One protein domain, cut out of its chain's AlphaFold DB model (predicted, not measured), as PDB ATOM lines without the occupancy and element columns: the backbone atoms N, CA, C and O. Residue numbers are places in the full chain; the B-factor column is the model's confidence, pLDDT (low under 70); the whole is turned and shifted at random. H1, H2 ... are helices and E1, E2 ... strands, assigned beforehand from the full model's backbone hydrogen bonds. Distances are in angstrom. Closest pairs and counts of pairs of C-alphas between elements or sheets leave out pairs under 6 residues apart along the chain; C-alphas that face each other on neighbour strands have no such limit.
ATOM      1  N   VAL A  76      -6.179 -91.927 -42.281       98.69
ATOM      2  CA  VAL A  76      -6.853 -90.646 -42.025       98.69
ATOM      3  C   VAL A  76      -5.927 -89.739 -41.226       98.69
ATOM      4  O   VAL A  76      -5.574 -90.039 -40.089       98.69
ATOM      5  N   TRP A  77      -5.524 -88.611 -41.798       98.50
ATOM      6  CA  TRP A  77      -4.739 -87.601 -41.091       98.50
ATOM      7  C   TRP A  77      -5.621 -86.409 -40.718       98.50
ATOM      8  O   TRP A  77      -6.247 -85.798 -41.582       98.50
ATOM      9  N   VAL A  78      -5.643 -86.044 -39.439       97.88
ATOM     10  CA  VAL A  78      -6.259 -84.805 -38.944       97.88
ATOM     11  C   VAL A  78      -5.145 -83.785 -38.738       97.88
ATOM     12  O   VAL A  78      -4.449 -83.807 -37.726       97.88
ATOM     13  N   TYR A  79      -4.940 -82.918 -39.728       97.44
ATOM     14  CA  TYR A  79      -3.863 -81.934 -39.744       97.44
ATOM     15  C   TYR A  79      -4.339 -80.573 -39.222       97.44
ATOM     16  O   TYR A  79      -5.028 -79.815 -39.909       97.44
ATOM     17  N   ILE A  80      -3.927 -80.264 -37.998       95.75
ATOM     18  CA  ILE A  80      -4.228 -79.028 -37.271       95.75
ATOM     19  C   ILE A  80      -3.140 -77.975 -37.551       95.75
ATOM     20  O   ILE A  80      -3.428 -76.780 -37.663       95.75
ATOM     21  N   GLY A  81      -1.885 -78.409 -37.722       93.06
ATOM     22  CA  GLY A  81      -0.744 -77.512 -37.933       93.06
ATOM     23  C   GLY A  81      -0.543 -76.579 -36.736       93.06
ATOM     24  O   GLY A  81      -0.624 -77.022 -35.593       93.06
ATOM     25  N   THR A  82      -0.322 -75.280 -36.980       93.06
ATOM     26  CA  THR A  82      -0.203 -74.280 -35.894       93.06
ATOM     27  C   THR A  82      -1.549 -73.702 -35.425       93.06
ATOM     28  O   THR A  82      -1.553 -72.693 -34.719       93.06
ATOM     29  N   ASP A  83      -2.690 -74.268 -35.845       89.88
ATOM     30  CA  ASP A  83      -3.982 -73.907 -35.242       89.88
ATOM     31  C   ASP A  83      -4.077 -74.484 -33.814       89.88
ATOM     32  O   ASP A  83      -3.339 -75.390 -33.421       89.88
ATOM     33  N   HIS A  84      -4.978 -73.943 -33.005       85.94
ATOM     34  CA  HIS A  84      -5.126 -74.341 -31.614       85.94
ATOM     35  C   HIS A  84      -5.998 -75.597 -31.498       85.94
ATOM     36  O   HIS A  84      -7.129 -75.630 -31.992       85.94
ATOM     37  N   MET A  85      -5.523 -76.609 -30.761       85.81
ATOM     38  CA  MET A  85      -6.269 -77.858 -30.530       85.81
ATOM     39  C   MET A  85      -7.649 -77.641 -29.902       85.81
ATOM     40  O   MET A  85      -8.556 -78.435 -30.122       85.81
ATOM     41  N   HIS A  86      -7.813 -76.568 -29.124       81.81
ATOM     42  CA  HIS A  86      -9.066 -76.266 -28.425       81.81
ATOM     43  C   HIS A  86      -9.991 -75.295 -29.170       81.81
ATOM     44  O   HIS A  86     -10.931 -74.759 -28.582       81.81
ATOM     45  N   ARG A  87      -9.703 -74.997 -30.442       84.75
ATOM     46  CA  ARG A  87     -10.606 -74.213 -31.289       84.75
ATOM     47  C   ARG A  87     -11.792 -75.094 -31.705       84.75
ATOM     48  O   ARG A  87     -11.609 -76.272 -31.992       84.75
ATOM     49  N   GLY A  88     -12.994 -74.517 -31.758       84.19
ATOM     50  CA  GLY A  88     -14.219 -75.258 -32.094       84.19
ATOM     51  C   GLY A  88     -14.126 -75.999 -33.432       84.19
ATOM     52  O   GLY A  88     -14.480 -77.169 -33.517       84.19
ATOM     53  N   ASP A  89     -13.537 -75.364 -34.446       87.69
ATOM     54  CA  ASP A  89     -13.317 -75.995 -35.750       87.69
ATOM     55  C   ASP A  89     -12.417 -77.235 -35.677       87.69
ATOM     56  O   ASP A  89     -12.644 -78.236 -36.359       87.69
ATOM     57  N   THR A  90     -11.391 -77.170 -34.830       92.00
ATOM     58  CA  THR A  90     -10.453 -78.267 -34.604       92.00
ATOM     59  C   THR A  90     -11.147 -79.438 -33.919       92.00
ATOM     60  O   THR A  90     -10.973 -80.577 -34.342       92.00
ATOM     61  N   HIS A  91     -11.996 -79.171 -32.922       91.81
ATOM     62  CA  HIS A  91     -12.819 -80.194 -32.270       91.81
ATOM     63  C   HIS A  91     -13.727 -80.924 -33.266       91.81
ATOM     64  O   HIS A  91     -13.760 -82.155 -33.277       91.81
ATOM     65  N   GLY A  92     -14.423 -80.181 -34.132       94.19
ATOM     66  CA  GLY A  92     -15.231 -80.762 -35.207       94.19
ATOM     67  C   GLY A  92     -14.402 -81.637 -36.145       94.19
ATOM     68  O   GLY A  92     -14.775 -82.776 -36.420       94.19
ATOM     69  N   THR A  93     -13.230 -81.151 -36.560       95.81
ATOM     70  CA  THR A  93     -12.310 -81.893 -37.441       95.81
ATOM     71  C   THR A  93     -11.825 -83.198 -36.807       95.81
ATOM     72  O   THR A  93     -11.826 -84.231 -37.474       95.81
ATOM     73  N   ILE A  94     -11.440 -83.172 -35.526       95.75
ATOM     74  CA  ILE A  94     -10.999 -84.362 -34.785       95.75
ATOM     75  C   ILE A  94     -12.135 -85.384 -34.701       95.75
ATOM     76  O   ILE A  94     -11.926 -86.543 -35.054       95.75
ATOM     77  N   GLY A  95     -13.333 -84.951 -34.294       95.88
ATOM     78  CA  GLY A  95     -14.493 -85.839 -34.175       95.88
ATOM     79  C   GLY A  95     -14.861 -86.487 -35.510       95.88
ATOM     80  O   GLY A  95     -15.058 -87.697 -35.582       95.88
ATOM     81  N   ILE A  96     -14.870 -85.703 -36.591       97.56
ATOM     82  CA  ILE A  96     -15.117 -86.220 -37.942       97.56
ATOM     83  C   ILE A  96     -14.038 -87.225 -38.341       97.56
ATOM     84  O   ILE A  96     -14.366 -88.305 -38.822       97.56
ATOM     85  N   GLY A  97     -12.759 -86.897 -38.132       97.75
ATOM     86  CA  GLY A  97     -11.648 -87.791 -38.455       97.75
ATOM     87  C   GLY A  97     -11.750 -89.136 -37.736       97.75
ATOM     88  O   GLY A  97     -11.556 -90.172 -38.366       97.75
ATOM     89  N   GLN A  98     -12.121 -89.126 -36.451       97.56
ATOM     90  CA  GLN A  98     -12.349 -90.335 -35.653       97.56
ATOM     91  C   GLN A  98     -13.494 -91.181 -36.220       97.56
ATOM     92  O   GLN A  98     -13.293 -92.364 -36.488       97.56
ATOM     93  N   CYS A  99     -14.653 -90.574 -36.495       97.62
ATOM     94  CA  CYS A  99     -15.794 -91.288 -37.074       97.62
ATOM     95  C   CYS A  99     -15.499 -91.844 -38.477       97.62
ATOM     96  O   CYS A  99     -15.944 -92.941 -38.810       97.62
ATOM     97  N   ILE A 100     -14.751 -91.112 -39.311       98.38
ATOM     98  CA  ILE A 100     -14.309 -91.609 -40.623       98.38
ATOM     99  C   ILE A 100     -13.402 -92.825 -40.438       98.38
ATOM    100  O   ILE A 100     -13.580 -93.828 -41.127       98.38
ATOM    101  N   ALA A 101     -12.430 -92.737 -39.525       98.44
ATOM    102  CA  ALA A 101     -11.477 -93.812 -39.310       98.44
ATOM    103  C   ALA A 101     -12.159 -95.089 -38.813       98.44
ATOM    104  O   ALA A 101     -11.908 -96.160 -39.357       98.44
ATOM    105  N   GLU A 102     -13.084 -94.964 -37.862       97.94
ATOM    106  CA  GLU A 102     -13.893 -96.078 -37.365       97.94
ATOM    107  C   GLU A 102     -14.690 -96.755 -38.490       97.94
ATOM    108  O   GLU A 102     -14.567 -97.960 -38.698       97.94
ATOM    109  N   ARG A 103     -15.438 -95.980 -39.288       98.00
ATOM    110  CA  ARG A 103     -16.272 -96.510 -40.386       98.00
ATOM    111  C   ARG A 103     -15.480 -97.216 -41.475       98.00
ATOM    112  O   ARG A 103     -15.990 -98.133 -42.112       98.00
ATOM    113  N   LEU A 104     -14.262 -96.752 -41.731       97.75
ATOM    114  CA  LEU A 104     -13.386 -97.310 -42.754       97.75
ATOM    115  C   LEU A 104     -12.464 -98.412 -42.220       97.75
ATOM    116  O   LEU A 104     -11.719 -98.990 -43.011       97.75
ATOM    117  N   GLY A 105     -12.453 -98.668 -40.905       98.06
ATOM    118  CA  GLY A 105     -11.414 -99.481 -40.273       98.06
ATOM    119  C   GLY A 105     -10.005 -98.937 -40.545       98.06
ATOM    120  O   GLY A 105      -9.074 -99.713 -40.738       98.06
ATOM    121  N   ALA A 106      -9.853 -97.615 -40.639       98.31
ATOM    122  CA  ALA A 106      -8.617 -96.924 -40.996       98.31
ATOM    123  C   ALA A 106      -7.730 -96.653 -39.771       98.31
ATOM    124  O   ALA A 106      -8.226 -96.566 -38.648       98.31
ATOM    125  N   ASP A 107      -6.428 -96.439 -39.987       98.38
ATOM    126  CA  ASP A 107      -5.596 -95.816 -38.946       98.38
ATOM    127  C   ASP A 107      -5.743 -94.294 -38.998       98.38
ATOM    128  O   ASP A 107      -5.820 -93.697 -40.079       98.38
ATOM    129  N   ILE A 108      -5.740 -93.667 -37.823       98.44
ATOM    130  CA  ILE A 108      -5.847 -92.218 -37.666       98.44
ATOM    131  C   ILE A 108      -4.570 -91.626 -37.067       98.44
ATOM    132  O   ILE A 108      -4.000 -92.176 -36.126       98.44
ATOM    133  N   LEU A 109      -4.144 -90.476 -37.591       98.38
ATOM    134  CA  LEU A 109      -3.050 -89.680 -37.038       98.38
ATOM    135  C   LEU A 109      -3.490 -88.223 -36.879       98.38
ATOM    136  O   LEU A 109      -3.824 -87.556 -37.859       98.38
ATOM    137  N   GLN A 110      -3.467 -87.715 -35.648       97.88
ATOM    138  CA  GLN A 110      -3.640 -86.292 -35.366       97.88
ATOM    139  C   GLN A 110      -2.276 -85.594 -35.401       97.88
ATOM    140  O   GLN A 110      -1.334 -86.039 -34.747       97.88
ATOM    141  N   ILE A 111      -2.177 -84.504 -36.163       97.69
ATOM    142  CA  ILE A 111      -0.932 -83.762 -36.388       97.69
ATOM    143  C   ILE A 111      -1.157 -82.290 -36.036       97.69
ATOM    144  O   ILE A 111      -1.736 -81.529 -36.814       97.69
ATOM    145  N   ASP A 112      -0.672 -81.884 -34.871       96.75
ATOM    146  CA  ASP A 112      -0.568 -80.490 -34.435       96.75
ATOM    147  C   ASP A 112       0.903 -80.072 -34.293       96.75
ATOM    148  O   ASP A 112       1.825 -80.883 -34.433       96.75
ATOM    149  N   GLN A 113       1.128 -78.781 -34.052       95.75
ATOM    150  CA  GLN A 113       2.471 -78.229 -33.909       95.75
ATOM    151  C   GLN A 113       3.249 -78.863 -32.744       95.75
ATOM    152  O   GLN A 113       4.419 -79.199 -32.918       95.75
ATOM    153  N   ASP A 114       2.606 -79.113 -31.600       95.44
ATOM    154  CA  ASP A 114       3.253 -79.713 -30.425       95.44
ATOM    155  C   ASP A 114       3.705 -81.156 -30.699       95.44
ATOM    156  O   ASP A 114       4.754 -81.606 -30.231       95.44
ATOM    157  N   MET A 115       2.912 -81.924 -31.447       97.19
ATOM    158  CA  MET A 115       3.275 -83.257 -31.922       97.19
ATOM    159  C   MET A 115       4.487 -83.193 -32.850       97.19
ATOM    160  O   MET A 115       5.435 -83.962 -32.659       97.19
ATOM    161  N   LEU A 116       4.492 -82.261 -33.808       97.56
ATOM    162  CA  LEU A 116       5.604 -82.086 -34.741       97.56
ATOM    163  C   LEU A 116       6.896 -81.668 -34.027       97.56
ATOM    164  O   LEU A 116       7.950 -82.231 -34.315       97.56
ATOM    165  N   ASP A 117       6.826 -80.730 -33.086       97.00
ATOM    166  CA  ASP A 117       8.003 -80.234 -32.369       97.00
ATOM    167  C   ASP A 117       8.580 -81.276 -31.407       97.00
ATOM    168  O   ASP A 117       9.799 -81.416 -31.314       97.00
ATOM    169  N   ARG A 118       7.731 -82.084 -30.754       97.38
ATOM    170  CA  ARG A 118       8.192 -83.205 -29.914       97.38
ATOM    171  C   ARG A 118       8.788 -84.350 -30.725       97.38
ATOM    172  O   ARG A 118       9.782 -84.933 -30.306       97.38
ATOM    173  N   SER A 119       8.183 -84.683 -31.865       97.81
ATOM    174  CA  SER A 119       8.634 -85.805 -32.703       97.81
ATOM    175  C   SER A 119       9.876 -85.450 -33.523       97.81
ATOM    176  O   SER A 119      10.667 -86.328 -33.861       97.81
ATOM    177  N   PHE A 120      10.062 -84.165 -33.846       97.56
ATOM    178  CA  PHE A 120      11.127 -83.682 -34.725       97.56
ATOM    179  C   PHE A 120      11.817 -82.414 -34.184       97.56
ATOM    180  O   PHE A 120      11.877 -81.402 -34.893       97.56
ATOM    181  N   PRO A 121      12.408 -82.452 -32.973       97.50
ATOM    182  CA  PRO A 121      12.940 -81.257 -32.303       97.50
ATOM    183  C   PRO A 121      14.047 -80.548 -33.100       97.50
ATOM    184  O   PRO A 121      14.192 -79.332 -33.028       97.50
ATOM    185  N   ASN A 122      14.792 -81.299 -33.919       97.75
ATOM    186  CA  ASN A 122      15.944 -80.802 -34.681       97.75
ATOM    187  C   ASN A 122      15.659 -80.587 -36.176       97.75
ATOM    188  O   ASN A 122      16.576 -80.356 -36.959       97.75
ATOM    189  N   THR A 123      14.407 -80.712 -36.616       97.56
ATOM    190  CA  THR A 123      14.029 -80.495 -38.020       97.56
ATOM    191  C   THR A 123      12.976 -79.415 -38.051       97.56
ATOM    192  O   THR A 123      11.945 -79.623 -37.447       97.56
ATOM    193  N   GLN A 124      13.184 -78.295 -38.742       96.19
ATOM    194  CA  GLN A 124      12.154 -77.249 -38.902       96.19
ATOM    195  C   GLN A 124      11.401 -77.359 -40.237       96.19
ATOM    196  O   GLN A 124      10.300 -76.843 -40.393       96.19
ATOM    197  N   ASP A 125      11.980 -78.066 -41.208       97.69
ATOM    198  CA  ASP A 125      11.398 -78.251 -42.534       97.69
ATOM    199  C   ASP A 125      10.169 -79.176 -42.479       97.69
ATOM    200  O   ASP A 125      10.280 -80.374 -42.192       97.69
ATOM    201  N   LEU A 126       8.990 -78.619 -42.775       97.06
ATOM    202  CA  LEU A 126       7.718 -79.345 -42.736       97.06
ATOM    203  C   LEU A 126       7.710 -80.557 -43.677       97.06
ATOM    204  O   LEU A 126       7.223 -81.620 -43.297       97.06
ATOM    205  N   ARG A 127       8.285 -80.447 -44.880       98.06
ATOM    206  CA  ARG A 127       8.344 -81.553 -45.848       98.06
ATOM    207  C   ARG A 127       9.155 -82.724 -45.299       98.06
ATOM    208  O   ARG A 127       8.719 -83.868 -45.429       98.06
ATOM    209  N   LYS A 128      10.290 -82.472 -44.642       98.19
ATOM    210  CA  LYS A 128      11.101 -83.509 -43.977       98.19
ATOM    211  C   LYS A 128      10.360 -84.144 -42.800       98.19
ATOM    212  O   LYS A 128      10.379 -85.371 -42.673       98.19
ATOM    213  N   ARG A 129       9.671 -83.337 -41.981       98.25
ATOM    214  CA  ARG A 129       8.824 -83.831 -40.878       98.25
ATOM    215  C   ARG A 129       7.725 -84.761 -41.402       98.25
ATOM    216  O   ARG A 129       7.659 -85.919 -41.004       98.25
ATOM    217  N   LEU A 130       6.922 -84.304 -42.368       98.06
ATOM    218  CA  LEU A 130       5.827 -85.100 -42.934       98.06
ATOM    219  C   LEU A 130       6.324 -86.331 -43.694       98.06
ATOM    220  O   LEU A 130       5.724 -87.392 -43.578       98.06
ATOM    221  N   SER A 131       7.453 -86.240 -44.402       98.00
ATOM    222  CA  SER A 131       8.073 -87.412 -45.041       98.00
ATOM    223  C   SER A 131       8.460 -88.485 -44.018       98.00
ATOM    224  O   SER A 131       8.346 -89.677 -44.295       98.00
ATOM    225  N   SER A 132       8.902 -88.078 -42.826       98.06
ATOM    226  CA  SER A 132       9.218 -89.003 -41.731       98.06
ATOM    227  C   SER A 132       7.953 -89.620 -41.126       98.06
ATOM    228  O   SER A 132       7.934 -90.817 -40.833       98.06
ATOM    229  N   LEU A 133       6.865 -88.846 -41.025       98.31
ATOM    230  CA  LEU A 133       5.556 -89.374 -40.628       98.31
ATOM    231  C   LEU A 133       5.003 -90.375 -41.645       98.31
ATOM    232  O   LEU A 133       4.541 -91.429 -41.228       98.31
ATOM    233  N   VAL A 134       5.115 -90.120 -42.954       98.31
ATOM    234  CA  VAL A 134       4.684 -91.075 -43.995       98.31
ATOM    235  C   VAL A 134       5.423 -92.408 -43.874       98.31
ATOM    236  O   VAL A 134       4.808 -93.462 -43.998       98.31
ATOM    237  N   LYS A 135       6.730 -92.388 -43.583       98.00
ATOM    238  CA  LYS A 135       7.510 -93.622 -43.374       98.00
ATOM    239  C   LYS A 135       7.026 -94.442 -42.176       98.00
ATOM    240  O   LYS A 135       7.139 -95.659 -42.203       98.00
ATOM    241  N   THR A 136       6.519 -93.775 -41.140       97.88
ATOM    242  CA  THR A 136       6.151 -94.410 -39.863       97.88
ATOM    243  C   THR A 136       4.672 -94.800 -39.813       97.88
ATOM    244  O   THR A 136       4.325 -95.841 -39.269       97.88
ATOM    245  N   HIS A 137       3.798 -93.975 -40.390       98.12
ATOM    246  CA  HIS A 137       2.340 -94.087 -40.278       98.12
ATOM    247  C   HIS A 137       1.635 -94.370 -41.612       98.12
ATOM    248  O   HIS A 137       0.412 -94.514 -41.638       98.12
ATOM    249  N   GLY A 138       2.384 -94.454 -42.713       98.06
ATOM    250  CA  GLY A 138       1.838 -94.609 -44.056       98.06
ATOM    251  C   GLY A 138       1.411 -93.287 -44.693       98.06
ATOM    252  O   GLY A 138       1.361 -92.227 -44.063       98.06
ATOM    253  N   GLN A 139       1.110 -93.353 -45.986       98.25
ATOM    254  CA  GLN A 139       0.669 -92.215 -46.784       98.25
ATOM    255  C   GLN A 139      -0.818 -91.939 -46.504       98.25
ATOM    256  O   GLN A 139      -1.618 -92.864 -46.627       98.25
ATOM    257  N   PRO A 140      -1.253 -90.707 -46.180       98.50
ATOM    258  CA  PRO A 140      -2.671 -90.437 -45.962       98.50
ATOM    259  C   PRO A 140      -3.500 -90.714 -47.218       98.50
ATOM    260  O   PRO A 140      -3.147 -90.293 -48.322       98.50
ATOM    261  N   ASP A 141      -4.636 -91.378 -47.036       98.62
ATOM    262  CA  ASP A 141      -5.707 -91.477 -48.026       98.62
ATOM    263  C   ASP A 141      -6.671 -90.294 -47.889       98.62
ATOM    264  O   ASP A 141      -7.128 -89.743 -48.892       98.62
ATOM    265  N   ILE A 142      -6.930 -89.865 -46.654       98.62
ATOM    266  CA  ILE A 142      -7.773 -88.716 -46.324       98.62
ATOM    267  C   ILE A 142      -6.963 -87.764 -45.450       98.62
ATOM    268  O   ILE A 142      -6.338 -88.197 -44.482       98.62
ATOM    269  N   ILE A 143      -6.999 -86.469 -45.757       98.31
ATOM    270  CA  ILE A 143      -6.487 -85.426 -44.862       98.31
ATOM    271  C   ILE A 143      -7.578 -84.401 -44.547       98.31
ATOM    272  O   ILE A 143      -8.253 -83.903 -45.449       98.31
ATOM    273  N   LEU A 144      -7.763 -84.089 -43.267       97.38
ATOM    274  CA  LEU A 144      -8.748 -83.119 -42.789       97.38
ATOM    275  C   LEU A 144      -8.064 -81.969 -42.052       97.38
ATOM    276  O   LEU A 144      -7.069 -82.186 -41.365       97.38
ATOM    277  N   GLY A 145      -8.627 -80.768 -42.157       95.50
ATOM    278  CA  GLY A 145      -8.262 -79.610 -41.343       95.50
ATOM    279  C   GLY A 145      -8.090 -78.332 -42.154       95.50
ATOM    280  O   GLY A 145      -7.714 -78.361 -43.328       95.50
ATOM    281  N   THR A 146      -8.315 -77.193 -41.500       92.06
ATOM    282  CA  THR A 146      -8.234 -75.839 -42.084       92.06
ATOM    283  C   THR A 146      -6.884 -75.532 -42.718       92.06
ATOM    284  O   THR A 146      -6.807 -74.762 -43.671       92.06
ATOM    285  N   ARG A 147      -5.824 -76.182 -42.232       93.88
ATOM    286  CA  ARG A 147      -4.449 -76.019 -42.720       93.88
ATOM    287  C   ARG A 147      -3.928 -77.213 -43.509       93.88
ATOM    288  O   ARG A 147      -2.744 -77.273 -43.826       93.88
ATOM    289  N   SER A 148      -4.796 -78.161 -43.857       95.12
ATOM    290  CA  SER A 148      -4.404 -79.382 -44.573       95.12
ATOM    291  C   SER A 148      -3.739 -79.111 -45.927       95.12
ATOM    292  O   SER A 148      -2.898 -79.905 -46.340       95.12
ATOM    293  N   ILE A 149      -4.024 -77.977 -46.586       95.88
ATOM    294  CA  ILE A 149      -3.345 -77.565 -47.831       95.88
ATOM    295  C   ILE A 149      -1.824 -77.520 -47.650       95.88
ATOM    296  O   ILE A 149      -1.095 -78.005 -48.511       95.88
ATOM    297  N   GLU A 150      -1.336 -76.990 -46.527       95.81
ATOM    298  CA  GLU A 150       0.105 -76.885 -46.258       95.81
ATOM    299  C   GLU A 150       0.762 -78.262 -46.220       95.81
ATOM    300  O   GLU A 150       1.815 -78.477 -46.820       95.81
ATOM    301  N   ALA A 151       0.097 -79.214 -45.564       96.62
ATOM    302  CA  ALA A 151       0.549 -80.592 -45.521       96.62
ATOM    303  C   ALA A 151       0.511 -81.243 -46.908       96.62
ATOM    304  O   ALA A 151       1.481 -81.885 -47.302       96.62
ATOM    305  N   ILE A 152      -0.555 -81.030 -47.687       97.12
ATOM    306  CA  ILE A 152      -0.685 -81.568 -49.051       97.12
ATOM    307  C   ILE A 152       0.460 -81.089 -49.947       97.12
ATOM    308  O   ILE A 152       1.053 -81.902 -50.651       97.12
ATOM    309  N   CYS A 153       0.815 -79.803 -49.896       96.75
ATOM    310  CA  CYS A 153       1.935 -79.245 -50.665       96.75
ATOM    311  C   CYS A 153       3.311 -79.780 -50.223       96.75
ATOM    312  O   CYS A 153       4.285 -79.737 -50.984       96.75
ATOM    313  N   ALA A 154       3.410 -80.255 -48.982       96.88
ATOM    314  CA  ALA A 154       4.629 -80.806 -48.412       96.88
ATOM    315  C   ALA A 154       4.767 -82.327 -48.620       96.88
ATOM    316  O   ALA A 154       5.888 -82.833 -48.551       96.88
ATOM    317  N   LEU A 155       3.681 -83.051 -48.905       97.38
ATOM    318  CA  LEU A 155       3.704 -84.487 -49.187       97.38
ATOM    319  C   LEU A 155       4.268 -84.791 -50.585       97.38
ATOM    320  O   LEU A 155       4.038 -84.063 -51.546       97.38
ATOM    321  N   SER A 156       4.990 -85.907 -50.708       95.25
ATOM    322  CA  SER A 156       5.521 -86.386 -51.995       95.25
ATOM    323  C   SER A 156       4.447 -87.016 -52.885       95.25
ATOM    324  O   SER A 156       4.567 -86.995 -54.108       95.25
ATOM    325  N   GLN A 157       3.397 -87.569 -52.277       95.69
ATOM    326  CA  GLN A 157       2.222 -88.086 -52.966       95.69
ATOM    327  C   GLN A 157       0.962 -87.409 -52.419       95.69
ATOM    328  O   GLN A 157       0.849 -87.215 -51.206       95.69
ATOM    329  N   PRO A 158      -0.005 -87.048 -53.278       95.81
ATOM    330  CA  PRO A 158      -1.239 -86.443 -52.813       95.81
ATOM    331  C   PRO A 158      -2.147 -87.486 -52.141       95.81
ATOM    332  O   PRO A 158      -2.217 -88.634 -52.607       95.81
ATOM    333  N   PRO A 159      -2.913 -87.092 -51.106       98.06
ATOM    334  CA  PRO A 159      -3.969 -87.942 -50.573       98.06
ATOM    335  C   PRO A 159      -5.038 -88.217 -51.641       98.06
ATOM    336  O   PRO A 159      -5.089 -87.574 -52.694       98.06
ATOM    337  N   THR A 160      -5.903 -89.191 -51.385       98.19
ATOM    338  CA  THR A 160      -7.069 -89.452 -52.238       98.19
ATOM    339  C   THR A 160      -8.098 -88.335 -52.087       98.19
ATOM    340  O   THR A 160      -8.575 -87.797 -53.089       98.19
ATOM    341  N   LEU A 161      -8.390 -87.941 -50.847       98.12
ATOM    342  CA  LEU A 161      -9.361 -86.904 -50.511       98.12
ATOM    343  C   LEU A 161      -8.753 -85.892 -49.531       98.12
ATOM    344  O   LEU A 161      -8.005 -86.263 -48.627       98.12
ATOM    345  N   HIS A 162      -9.109 -84.618 -49.679       97.38
ATOM    346  CA  HIS A 162      -8.830 -83.599 -48.674       97.38
ATOM    347  C   HIS A 162     -10.072 -82.788 -48.303       97.38
ATOM    348  O   HIS A 162     -10.941 -82.530 -49.142       97.38
ATOM    349  N   VAL A 163     -10.139 -82.379 -47.034       95.94
ATOM    350  CA  VAL A 163     -11.271 -81.650 -46.448       95.94
ATOM    351  C   VAL A 163     -10.747 -80.457 -45.646       95.94
ATOM    352  O   VAL A 163     -10.155 -80.629 -44.585       95.94
ATOM    353  N   ILE A 164     -10.940 -79.239 -46.159       91.25
ATOM    354  CA  ILE A 164     -10.328 -78.025 -45.580       91.25
ATOM    355  C   ILE A 164     -11.278 -77.304 -44.623       91.25
ATOM    356  O   ILE A 164     -10.854 -76.781 -43.600       91.25
ATOM    357  N   SER A 165     -12.573 -77.287 -44.917       84.06
ATOM    358  CA  SER A 165     -13.569 -76.633 -44.072       84.06
ATOM    359  C   SER A 165     -14.611 -77.665 -43.711       84.06
ATOM    360  O   SER A 165     -15.404 -78.009 -44.575       84.06
ATOM    361  N   VAL A 166     -14.568 -78.194 -42.487       78.50
ATOM    362  CA  VAL A 166     -15.455 -79.282 -42.038       78.50
ATOM    363  C   VAL A 166     -16.734 -78.808 -41.348       78.50
ATOM    364  O   VAL A 166     -17.675 -79.587 -41.254       78.50
ATOM    365  N   ASN A 167     -16.776 -77.568 -40.848       78.38
ATOM    366  CA  ASN A 167     -17.864 -77.122 -39.974       78.38
ATOM    367  C   ASN A 167     -19.129 -76.768 -40.766       78.38
ATOM    368  O   ASN A 167     -19.762 -77.620 -41.382       78.38
ATOM    369  N   GLU A 168     -19.499 -75.493 -40.773       79.31
ATOM    370  CA  GLU A 168     -20.758 -74.992 -41.334       79.31
ATOM    371  C   GLU A 168     -20.906 -75.249 -42.846       79.31
ATOM    372  O   GLU A 168     -21.996 -75.139 -43.398       79.31
ATOM    373  N   SER A 169     -19.819 -75.564 -43.551       84.50
ATOM    374  CA  SER A 169     -19.816 -75.903 -44.978       84.50
ATOM    375  C   SER A 169     -20.465 -77.256 -45.266       84.50
ATOM    376  O   SER A 169     -21.270 -77.343 -46.191       84.50
ATOM    377  N   HIS A 170     -20.137 -78.302 -44.499       87.31
ATOM    378  CA  HIS A 170     -20.662 -79.649 -44.751       87.31
ATOM    379  C   HIS A 170     -22.001 -79.889 -44.077       87.31
ATOM    380  O   HIS A 170     -22.804 -80.659 -44.589       87.31
ATOM    381  N   THR A 171     -22.300 -79.209 -42.973       89.75
ATOM    382  CA  THR A 171     -23.618 -79.366 -42.353       89.75
ATOM    383  C   THR A 171     -24.739 -78.847 -43.249       89.75
ATOM    384  O   THR A 171     -25.817 -79.436 -43.281       89.75
ATOM    385  N   LYS A 172     -24.462 -77.844 -44.093       89.56
ATOM    386  CA  LYS A 172     -25.394 -77.339 -45.116       89.56
ATOM    387  C   LYS A 172     -25.798 -78.376 -46.167       89.56
ATOM    388  O   LYS A 172     -26.875 -78.232 -46.747       89.56
ATOM    389  N   THR A 173     -24.978 -79.401 -46.414       87.38
ATOM    390  CA  THR A 173     -25.290 -80.457 -47.393       87.38
ATOM    391  C   THR A 173     -26.123 -81.594 -46.804       87.38
ATOM    392  O   THR A 173     -26.594 -82.448 -47.550       87.38
ATOM    393  N   LEU A 174     -26.344 -81.607 -45.485       90.75
ATOM    394  CA  LEU A 174     -27.135 -82.637 -44.814       90.75
ATOM    395  C   LEU A 174     -28.628 -82.492 -45.124       90.75
ATOM    396  O   LEU A 174     -29.119 -81.404 -45.400       90.75
ATOM    397  N   HIS A 175     -29.387 -83.583 -45.026       92.69
ATOM    398  CA  HIS A 175     -30.838 -83.539 -45.233       92.69
ATOM    399  C   HIS A 175     -31.603 -82.976 -44.027       92.69
ATOM    400  O   HIS A 175     -32.613 -82.301 -44.212       92.69
ATOM    401  N   SER A 176     -31.118 -83.214 -42.804       95.19
ATOM    402  CA  SER A 176     -31.790 -82.781 -41.573       95.19
ATOM    403  C   SER A 176     -31.723 -81.256 -41.394       95.19
ATOM    404  O   SER A 176     -30.616 -80.724 -41.278       95.19
ATOM    405  N   PRO A 177     -32.868 -80.544 -41.313       95.00
ATOM    406  CA  PRO A 177     -32.889 -79.097 -41.091       95.00
ATOM    407  C   PRO A 177     -32.206 -78.675 -39.785       95.00
ATOM    408  O   PRO A 177     -31.461 -77.702 -39.780       95.00
ATOM    409  N   LEU A 178     -32.374 -79.451 -38.707       95.19
ATOM    410  CA  LEU A 178     -31.717 -79.194 -37.420       95.19
ATOM    411  C   LEU A 178     -30.193 -79.291 -37.527       95.19
ATOM    412  O   LEU A 178     -29.474 -78.438 -37.011       95.19
ATOM    413  N   LEU A 179     -29.687 -80.316 -38.224       95.81
ATOM    414  CA  LEU A 179     -28.243 -80.521 -38.336       95.81
ATOM    415  C   LEU A 179     -27.563 -79.457 -39.209       95.81
ATOM    416  O   LEU A 179     -26.373 -79.218 -39.025       95.81
ATOM    417  N   LYS A 180     -28.295 -78.789 -40.113       95.12
ATOM    418  CA  LYS A 180     -27.771 -77.675 -40.928       95.12
ATOM    419  C   LYS A 180     -27.409 -76.437 -40.109       95.12
ATOM    420  O   LYS A 180     -26.614 -75.626 -40.572       95.12
ATOM    421  N   VAL A 370     -21.900 -85.831 -41.099       96.25
ATOM    422  CA  VAL A 370     -20.824 -85.257 -41.922       96.25
ATOM    423  C   VAL A 370     -19.757 -86.307 -42.249       96.25
ATOM    424  O   VAL A 370     -19.340 -86.407 -43.402       96.25
ATOM    425  N   ALA A 371     -19.342 -87.123 -41.276       97.12
ATOM    426  CA  ALA A 371     -18.369 -88.190 -41.496       97.12
ATOM    427  C   ALA A 371     -18.857 -89.206 -42.539       97.12
ATOM    428  O   ALA A 371     -18.096 -89.563 -43.436       97.12
ATOM    429  N   ASN A 372     -20.131 -89.610 -42.479       96.38
ATOM    430  CA  ASN A 372     -20.752 -90.477 -43.485       96.38
ATOM    431  C   ASN A 372     -20.660 -89.900 -44.892       96.38
ATOM    432  O   ASN A 372     -20.211 -90.574 -45.817       96.38
ATOM    433  N   HIS A 373     -21.011 -88.626 -45.032       94.94
ATOM    434  CA  HIS A 373     -20.947 -87.952 -46.319       94.94
ATOM    435  C   HIS A 373     -19.516 -87.908 -46.884       94.94
ATOM    436  O   HIS A 373     -19.292 -88.126 -48.074       94.94
ATOM    437  N   ILE A 374     -18.521 -87.680 -46.022       96.38
ATOM    438  CA  ILE A 374     -17.107 -87.679 -46.418       96.38
ATOM    439  C   ILE A 374     -16.632 -89.093 -46.789       96.38
ATOM    440  O   ILE A 374     -15.863 -89.242 -47.741       96.38
ATOM    441  N   VAL A 375     -17.095 -90.136 -46.091       97.81
ATOM    442  CA  VAL A 375     -16.797 -91.540 -46.422       97.81
ATOM    443  C   VAL A 375     -17.315 -91.902 -47.816       97.81
ATOM    444  O   VAL A 375     -16.568 -92.480 -48.608       97.81
ATOM    445  N   GLU A 376     -18.543 -91.510 -48.158       95.88
ATOM    446  CA  GLU A 376     -19.104 -91.710 -49.502       95.88
ATOM    447  C   GLU A 376     -18.239 -91.035 -50.575       95.88
ATOM    448  O   GLU A 376     -17.919 -91.627 -51.612       95.88
ATOM    449  N   TYR A 377     -17.797 -89.802 -50.311       96.38
ATOM    450  CA  TYR A 377     -16.934 -89.057 -51.228       96.38
ATOM    451  C   TYR A 377     -15.572 -89.734 -51.379       96.38
ATOM    452  O   TYR A 377     -15.076 -89.904 -52.494       96.38
ATOM    453  N   PHE A 378     -14.983 -90.188 -50.275       97.94
ATOM    454  CA  PHE A 378     -13.726 -90.921 -50.296       97.94
ATOM    455  C   PHE A 378     -13.820 -92.191 -51.149       97.94
ATOM    456  O   PHE A 378     -12.958 -92.415 -51.999       97.94
ATOM    457  N   GLN A 379     -14.875 -92.991 -50.982       97.81
ATOM    458  CA  GLN A 379     -15.070 -94.217 -51.760       97.81
ATOM    459  C   GLN A 379     -15.156 -93.931 -53.266       97.81
ATOM    460  O   GLN A 379     -14.523 -94.627 -54.062       97.81
ATOM    461  N   LEU A 380     -15.873 -92.876 -53.667       96.94
ATOM    462  CA  LEU A 380     -15.942 -92.441 -55.067       96.94
ATOM    463  C   LEU A 380     -14.577 -91.978 -55.600       96.94
ATOM    464  O   LEU A 380     -14.178 -92.380 -56.694       96.94
ATOM    465  N   ALA A 381     -13.830 -91.187 -54.824       97.62
ATOM    466  CA  ALA A 381     -12.482 -90.739 -55.186       97.62
ATOM    467  C   ALA A 381     -11.493 -91.906 -55.328       97.62
ATOM    468  O   ALA A 381     -10.729 -91.968 -56.296       97.62
ATOM    469  N   ALA A 382     -11.528 -92.862 -54.403       97.69
ATOM    470  CA  ALA A 382     -10.664 -94.034 -54.433       97.69
ATOM    471  C   ALA A 382     -10.992 -94.957 -55.620       97.69
ATOM    472  O   ALA A 382     -10.085 -95.491 -56.264       97.69
ATOM    473  N   LYS A 383     -12.277 -95.088 -55.973       97.12
ATOM    474  CA  LYS A 383     -12.720 -95.763 -57.201       97.12
ATOM    475  C   LYS A 383     -12.229 -95.050 -58.454       97.12
ATOM    476  O   LYS A 383     -11.648 -95.696 -59.324       97.12
ATOM    477  N   ALA A 384     -12.357 -93.725 -58.520       96.31
ATOM    478  CA  ALA A 384     -11.849 -92.931 -59.639       96.31
ATOM    479  C   ALA A 384     -10.332 -93.115 -59.841       96.31
ATOM    480  O   ALA A 384      -9.868 -93.227 -60.975       96.31
ATOM    481  N   ARG A 385      -9.550 -93.221 -58.754       96.50
ATOM    482  CA  ARG A 385      -8.100 -93.502 -58.807       96.50
ATOM    483  C   ARG A 385      -7.764 -94.884 -59.366       96.50
ATOM    484  O   ARG A 385      -6.676 -95.051 -59.925       96.50
ATOM    485  N   SER A 386      -8.645 -95.876 -59.233       95.19
ATOM    486  CA  SER A 386      -8.411 -97.198 -59.831       95.19
ATOM    487  C   SER A 386      -8.480 -97.133 -61.358       95.19
ATOM    488  O   SER A 386      -7.586 -97.659 -62.026       95.19
ATOM    489  N   VAL A 387      -9.441 -96.375 -61.897       94.62
ATOM    490  CA  VAL A 387      -9.734 -96.325 -63.335       94.62
ATOM    491  C   VAL A 387      -9.037 -95.193 -64.080       94.62
ATOM    492  O   VAL A 387      -8.791 -95.359 -65.260       94.62
ATOM    493  N   SER A 388      -8.663 -94.083 -63.429       93.88
ATOM    494  CA  SER A 388      -8.077 -92.901 -64.084       93.88
ATOM    495  C   SER A 388      -6.670 -92.582 -63.579       93.88
ATOM    496  O   SER A 388      -6.451 -92.331 -62.392       93.88
ATOM    497  N   SER A 389      -5.690 -92.519 -64.488       93.00
ATOM    498  CA  SER A 389      -4.333 -92.061 -64.153       93.00
ATOM    499  C   SER A 389      -4.303 -90.593 -63.744       93.00
ATOM    500  O   SER A 389      -3.471 -90.213 -62.923       93.00
ATOM    501  N   GLN A 390      -5.211 -89.770 -64.279       93.25
ATOM    502  CA  GLN A 390      -5.324 -88.368 -63.886       93.25
ATOM    503  C   GLN A 390      -5.806 -88.244 -62.438       93.25
ATOM    504  O   GLN A 390      -5.244 -87.460 -61.677       93.25
ATOM    505  N   ALA A 391      -6.769 -89.074 -62.027       93.62
ATOM    506  CA  ALA A 391      -7.234 -89.130 -60.641       93.62
ATOM    507  C   ALA A 391      -6.117 -89.502 -59.649       93.62
ATOM    508  O   ALA A 391      -6.154 -89.083 -58.498       93.62
ATOM    509  N   ARG A 392      -5.096 -90.260 -60.076       94.62
ATOM    510  CA  ARG A 392      -3.949 -90.626 -59.219       94.62
ATOM    511  C   ARG A 392      -2.984 -89.463 -58.973       94.62
ATOM    512  O   ARG A 392      -2.250 -89.494 -57.990       94.62
ATOM    513  N   LYS A 393      -2.954 -88.466 -59.862       93.94
ATOM    514  CA  LYS A 393      -1.989 -87.355 -59.821       93.94
ATOM    515  C   LYS A 393      -2.431 -86.187 -58.942       93.94
ATOM    516  O   LYS A 393      -1.594 -85.363 -58.595       93.94
ATOM    517  N   GLN A 394      -3.716 -86.096 -58.602       93.19
ATOM    518  CA  GLN A 394      -4.274 -84.963 -57.864       93.19
ATOM    519  C   GLN A 394      -5.229 -85.435 -56.760       93.19
ATOM    520  O   GLN A 394      -5.947 -86.415 -56.962       93.19
ATOM    521  N   PRO A 395      -5.260 -84.758 -55.601       96.00
ATOM    522  CA  PRO A 395      -6.244 -85.045 -54.570       96.00
ATOM    523  C   PRO A 395      -7.606 -84.456 -54.962       96.00
ATOM    524  O   PRO A 395      -7.678 -83.401 -55.599       96.00
ATOM    525  N   PHE A 396      -8.697 -85.094 -54.539       96.75
ATOM    526  CA  PHE A 396     -10.037 -84.515 -54.678       96.75
ATOM    527  C   PHE A 396     -10.376 -83.653 -53.463       96.75
ATOM    528  O   PHE A 396     -10.048 -84.024 -52.335       96.75
ATOM    529  N   GLY A 397     -11.003 -82.498 -53.691       95.06
ATOM    530  CA  GLY A 397     -11.416 -81.583 -52.627       95.06
ATOM    531  C   GLY A 397     -12.880 -81.796 -52.279       95.06
ATOM    532  O   GLY A 397     -13.735 -81.743 -53.158       95.06
ATOM    533  N   CYS A 398     -13.184 -82.039 -51.007       90.94
ATOM    534  CA  CYS A 398     -14.558 -82.240 -50.555       90.94
ATOM    535  C   CYS A 398     -15.333 -80.908 -50.609       90.94
ATOM    536  O   CYS A 398     -15.047 -79.994 -49.838       90.94
ATOM    537  N   GLY A 399     -16.307 -80.782 -51.515       88.50
ATOM    538  CA  GLY A 399     -17.090 -79.554 -51.703       88.50
ATOM    539  C   GLY A 399     -18.306 -79.747 -52.614       88.50
ATOM    540  O   GLY A 399     -18.576 -80.855 -53.068       88.50
ATOM    541  N   HIS A 400     -19.037 -78.665 -52.904       83.75
ATOM    542  CA  HIS A 400     -20.311 -78.723 -53.641       83.75
ATOM    543  C   HIS A 400     -20.182 -79.311 -55.065       83.75
ATOM    544  O   HIS A 400     -21.101 -79.973 -55.540       83.75
ATOM    545  N   ASP A 401     -19.054 -79.110 -55.757       89.31
ATOM    546  CA  ASP A 401     -18.831 -79.623 -57.126       89.31
ATOM    547  C   ASP A 401     -18.139 -81.003 -57.152       89.31
ATOM    548  O   ASP A 401     -17.644 -81.434 -58.193       89.31
ATOM    549  N   PHE A 402     -18.070 -81.712 -56.015       92.69
ATOM    550  CA  PHE A 402     -17.260 -82.929 -55.877       92.69
ATOM    551  C   PHE A 402     -17.609 -84.014 -56.909       92.69
ATOM    552  O   PHE A 402     -16.726 -84.526 -57.597       92.69
ATOM    553  N   LYS A 403     -18.898 -84.341 -57.073       92.19
ATOM    554  CA  LYS A 403     -19.332 -85.368 -58.039       92.19
ATOM    555  C   LYS A 403     -18.947 -84.999 -59.474       92.19
ATOM    556  O   LYS A 403     -18.402 -85.830 -60.198       92.19
ATOM    557  N   ASN A 404     -19.127 -83.738 -59.863       92.06
ATOM    558  CA  ASN A 404     -18.730 -83.257 -61.185       92.06
ATOM    559  C   ASN A 404     -17.206 -83.280 -61.365       92.06
ATOM    560  O   ASN A 404     -16.722 -83.607 -62.450       92.06
ATOM    561  N   GLN A 405     -16.430 -82.979 -60.315       94.06
ATOM    562  CA  GLN A 405     -14.971 -83.108 -60.335       94.06
ATOM    563  C   GLN A 405     -14.548 -84.556 -60.617       94.06
ATOM    564  O   GLN A 405     -13.665 -84.787 -61.453       94.06
ATOM    565  N   ILE A 406     -15.193 -85.528 -59.967       93.69
ATOM    566  CA  ILE A 406     -14.959 -86.961 -60.181       93.69
ATOM    567  C   ILE A 406     -15.296 -87.350 -61.622       93.69
ATOM    568  O   ILE A 406     -14.425 -87.871 -62.320       93.69
ATOM    569  N   ILE A 407     -16.502 -87.025 -62.099       92.31
ATOM    570  CA  ILE A 407     -16.964 -87.350 -63.457       92.31
ATOM    571  C   ILE A 407     -16.007 -86.772 -64.505       92.31
ATOM    572  O   ILE A 407     -15.494 -87.505 -65.349       92.31
ATOM    573  N   ARG A 408     -15.664 -85.480 -64.410       91.81
ATOM    574  CA  ARG A 408     -14.706 -84.838 -65.328       91.81
ATOM    575  C   ARG A 408     -13.332 -85.511 -65.300       91.81
ATOM    576  O   ARG A 408     -12.668 -85.562 -66.327       91.81
ATOM    577  N   THR A 409     -12.884 -86.005 -64.147       92.75
ATOM    578  CA  THR A 409     -11.565 -86.647 -64.010       92.75
ATOM    579  C   THR A 409     -11.556 -88.077 -64.552       92.75
ATOM    580  O   THR A 409     -10.549 -88.507 -65.118       92.75
ATOM    581  N   VAL A 410     -12.665 -88.807 -64.408       90.19
ATOM    582  CA  VAL A 410     -12.845 -90.149 -64.987       90.19
ATOM    583  C   VAL A 410     -13.024 -90.071 -66.501       90.19
ATOM    584  O   VAL A 410     -12.496 -90.910 -67.207       90.19
ATOM    585  N   LEU A 411     -13.705 -89.053 -67.027       87.06
ATOM    586  CA  LEU A 411     -13.929 -88.914 -68.473       87.06
ATOM    587  C   LEU A 411     -12.755 -88.298 -69.243       87.06
ATOM    588  O   LEU A 411     -12.714 -88.399 -70.463       87.06
ATOM    589  N   LYS A 412     -11.789 -87.674 -68.554       82.75
ATOM    590  CA  LYS A 412     -10.500 -87.235 -69.131       82.75
ATOM    591  C   LYS A 412      -9.524 -88.400 -69.379       82.75
ATOM    592  O   LYS A 412      -8.317 -88.173 -69.462       82.75
ATOM    593  N   LEU A 413     -10.053 -89.622 -69.402       56.66
ATOM    594  CA  LEU A 413      -9.334 -90.862 -69.649       56.66
ATOM    595  C   LEU A 413      -8.771 -90.955 -71.066       56.66
ATOM    596  O   LEU A 413      -9.460 -90.510 -72.013       56.66
TER     597      LEU A 413
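AT A GLANCE: This is residues 76 to 180 and 370 to 413 of the 413 residues of an uncharacterized protein of Micavibrio aeruginosavorus (strain ARL-13) (UniProt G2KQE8). A small four-stranded parallel sheet lies in the middle, with H1 packed along one face and H4 on the opposite face. Past its edge strand E4 stands a group of three helices, where the long H7 and H9 run side by side and H8 packs at one end of them; H2 and H3 graze the sheet, and the short H5 and H6 lead out to the cut. The 149 printed residues run E1 H1 E2 H2 H3 E3 H4 E4 H5 H6 H7 H8 H9, nine named helices and four named strands, class mixed, with sheet order E2 E1 E3 E4. The whole is compact, with a radius of gyration of the C-alphas of 15.4 A and spans of 45 by 41 by 24 A.

IN THESE COORDINATES: Find C-alpha 76 at (-6.853, -90.646, -42.025), where E1, residues 76 to 81, begins and runs 15.1 A. H1, residues 88 to 104, measures 24.5 A, and E2, residues 107 to 112, 16.7 A. Next come H2, 113 to 119, H3, 126 to 137 and 15.9 A long, E3, 142 to 144, H4, 148 to 154, E4, 161 to 163, H5, 168 to 171, and H6, 177 to 180. After the cut, find C-alpha 370 at (-20.824, -85.257, -41.922); from there H7, residues 370 to 387, runs 26.5 A. H8 is 389 to 393, and H9, 402 to 411 and 14.3 A long, ends at (-13.929, -88.914, -68.473).

HOW THE PARTS SIT: Look for N 78 and O 109, 2.8 A apart, between E1 and E2; N 77 and O 142, 2.8 A, between E1 and E3; and N 163 and O 143, 2.9 A, between E3 and E4. E1, H1, E2 and E3, H4, E4 are strand-helix-strand units, parallel neighbours joined through a helix, and E2, H2 H3, E3 is a split one with E1 between its strands; the three crossovers are right-handed. H1 is on the sheet at a height of 8.3 A and runs along E1, at 7 degrees on the local plane. H4 touches H3 about perpendicular, at 83 degrees, closest at the C-alphas of Arg 127 and Ala 154, 4.6 A. H7, the hub, touches H1 with residues 370 to 375 alone, at a steep tilt of 56 degrees; the C-alphas of Ile 96 and Ala 371, their closest, are 5.2 A apart. H7 and H9 touch at a shallow tilt of 6 degrees, the same way, closest at the C-alphas of Ala 384 and Val 410, 6.1 A. Every O i to N i+4 pair is within hydrogen-bond range in H1, H2, H3, H4, H7 and H9; H5 and H6, with 4 residues each, are too short for any O i to N i+4 pair, and H8 has 0 of 1 such pairs within range, beside 2 of 2 O i to N i+3 pairs.

THE WHOLE: The C-alphas farthest apart are those of Asn 122 and Pro 177, 49.3 A. Residues 181 to 369 are not printed, and C-alphas 180 and 370 stand 10.3 A apart across the cut. Of the links printed whole, none is long. Mean pLDDT of the printed part is 94.4; residue 413 alone is under 70.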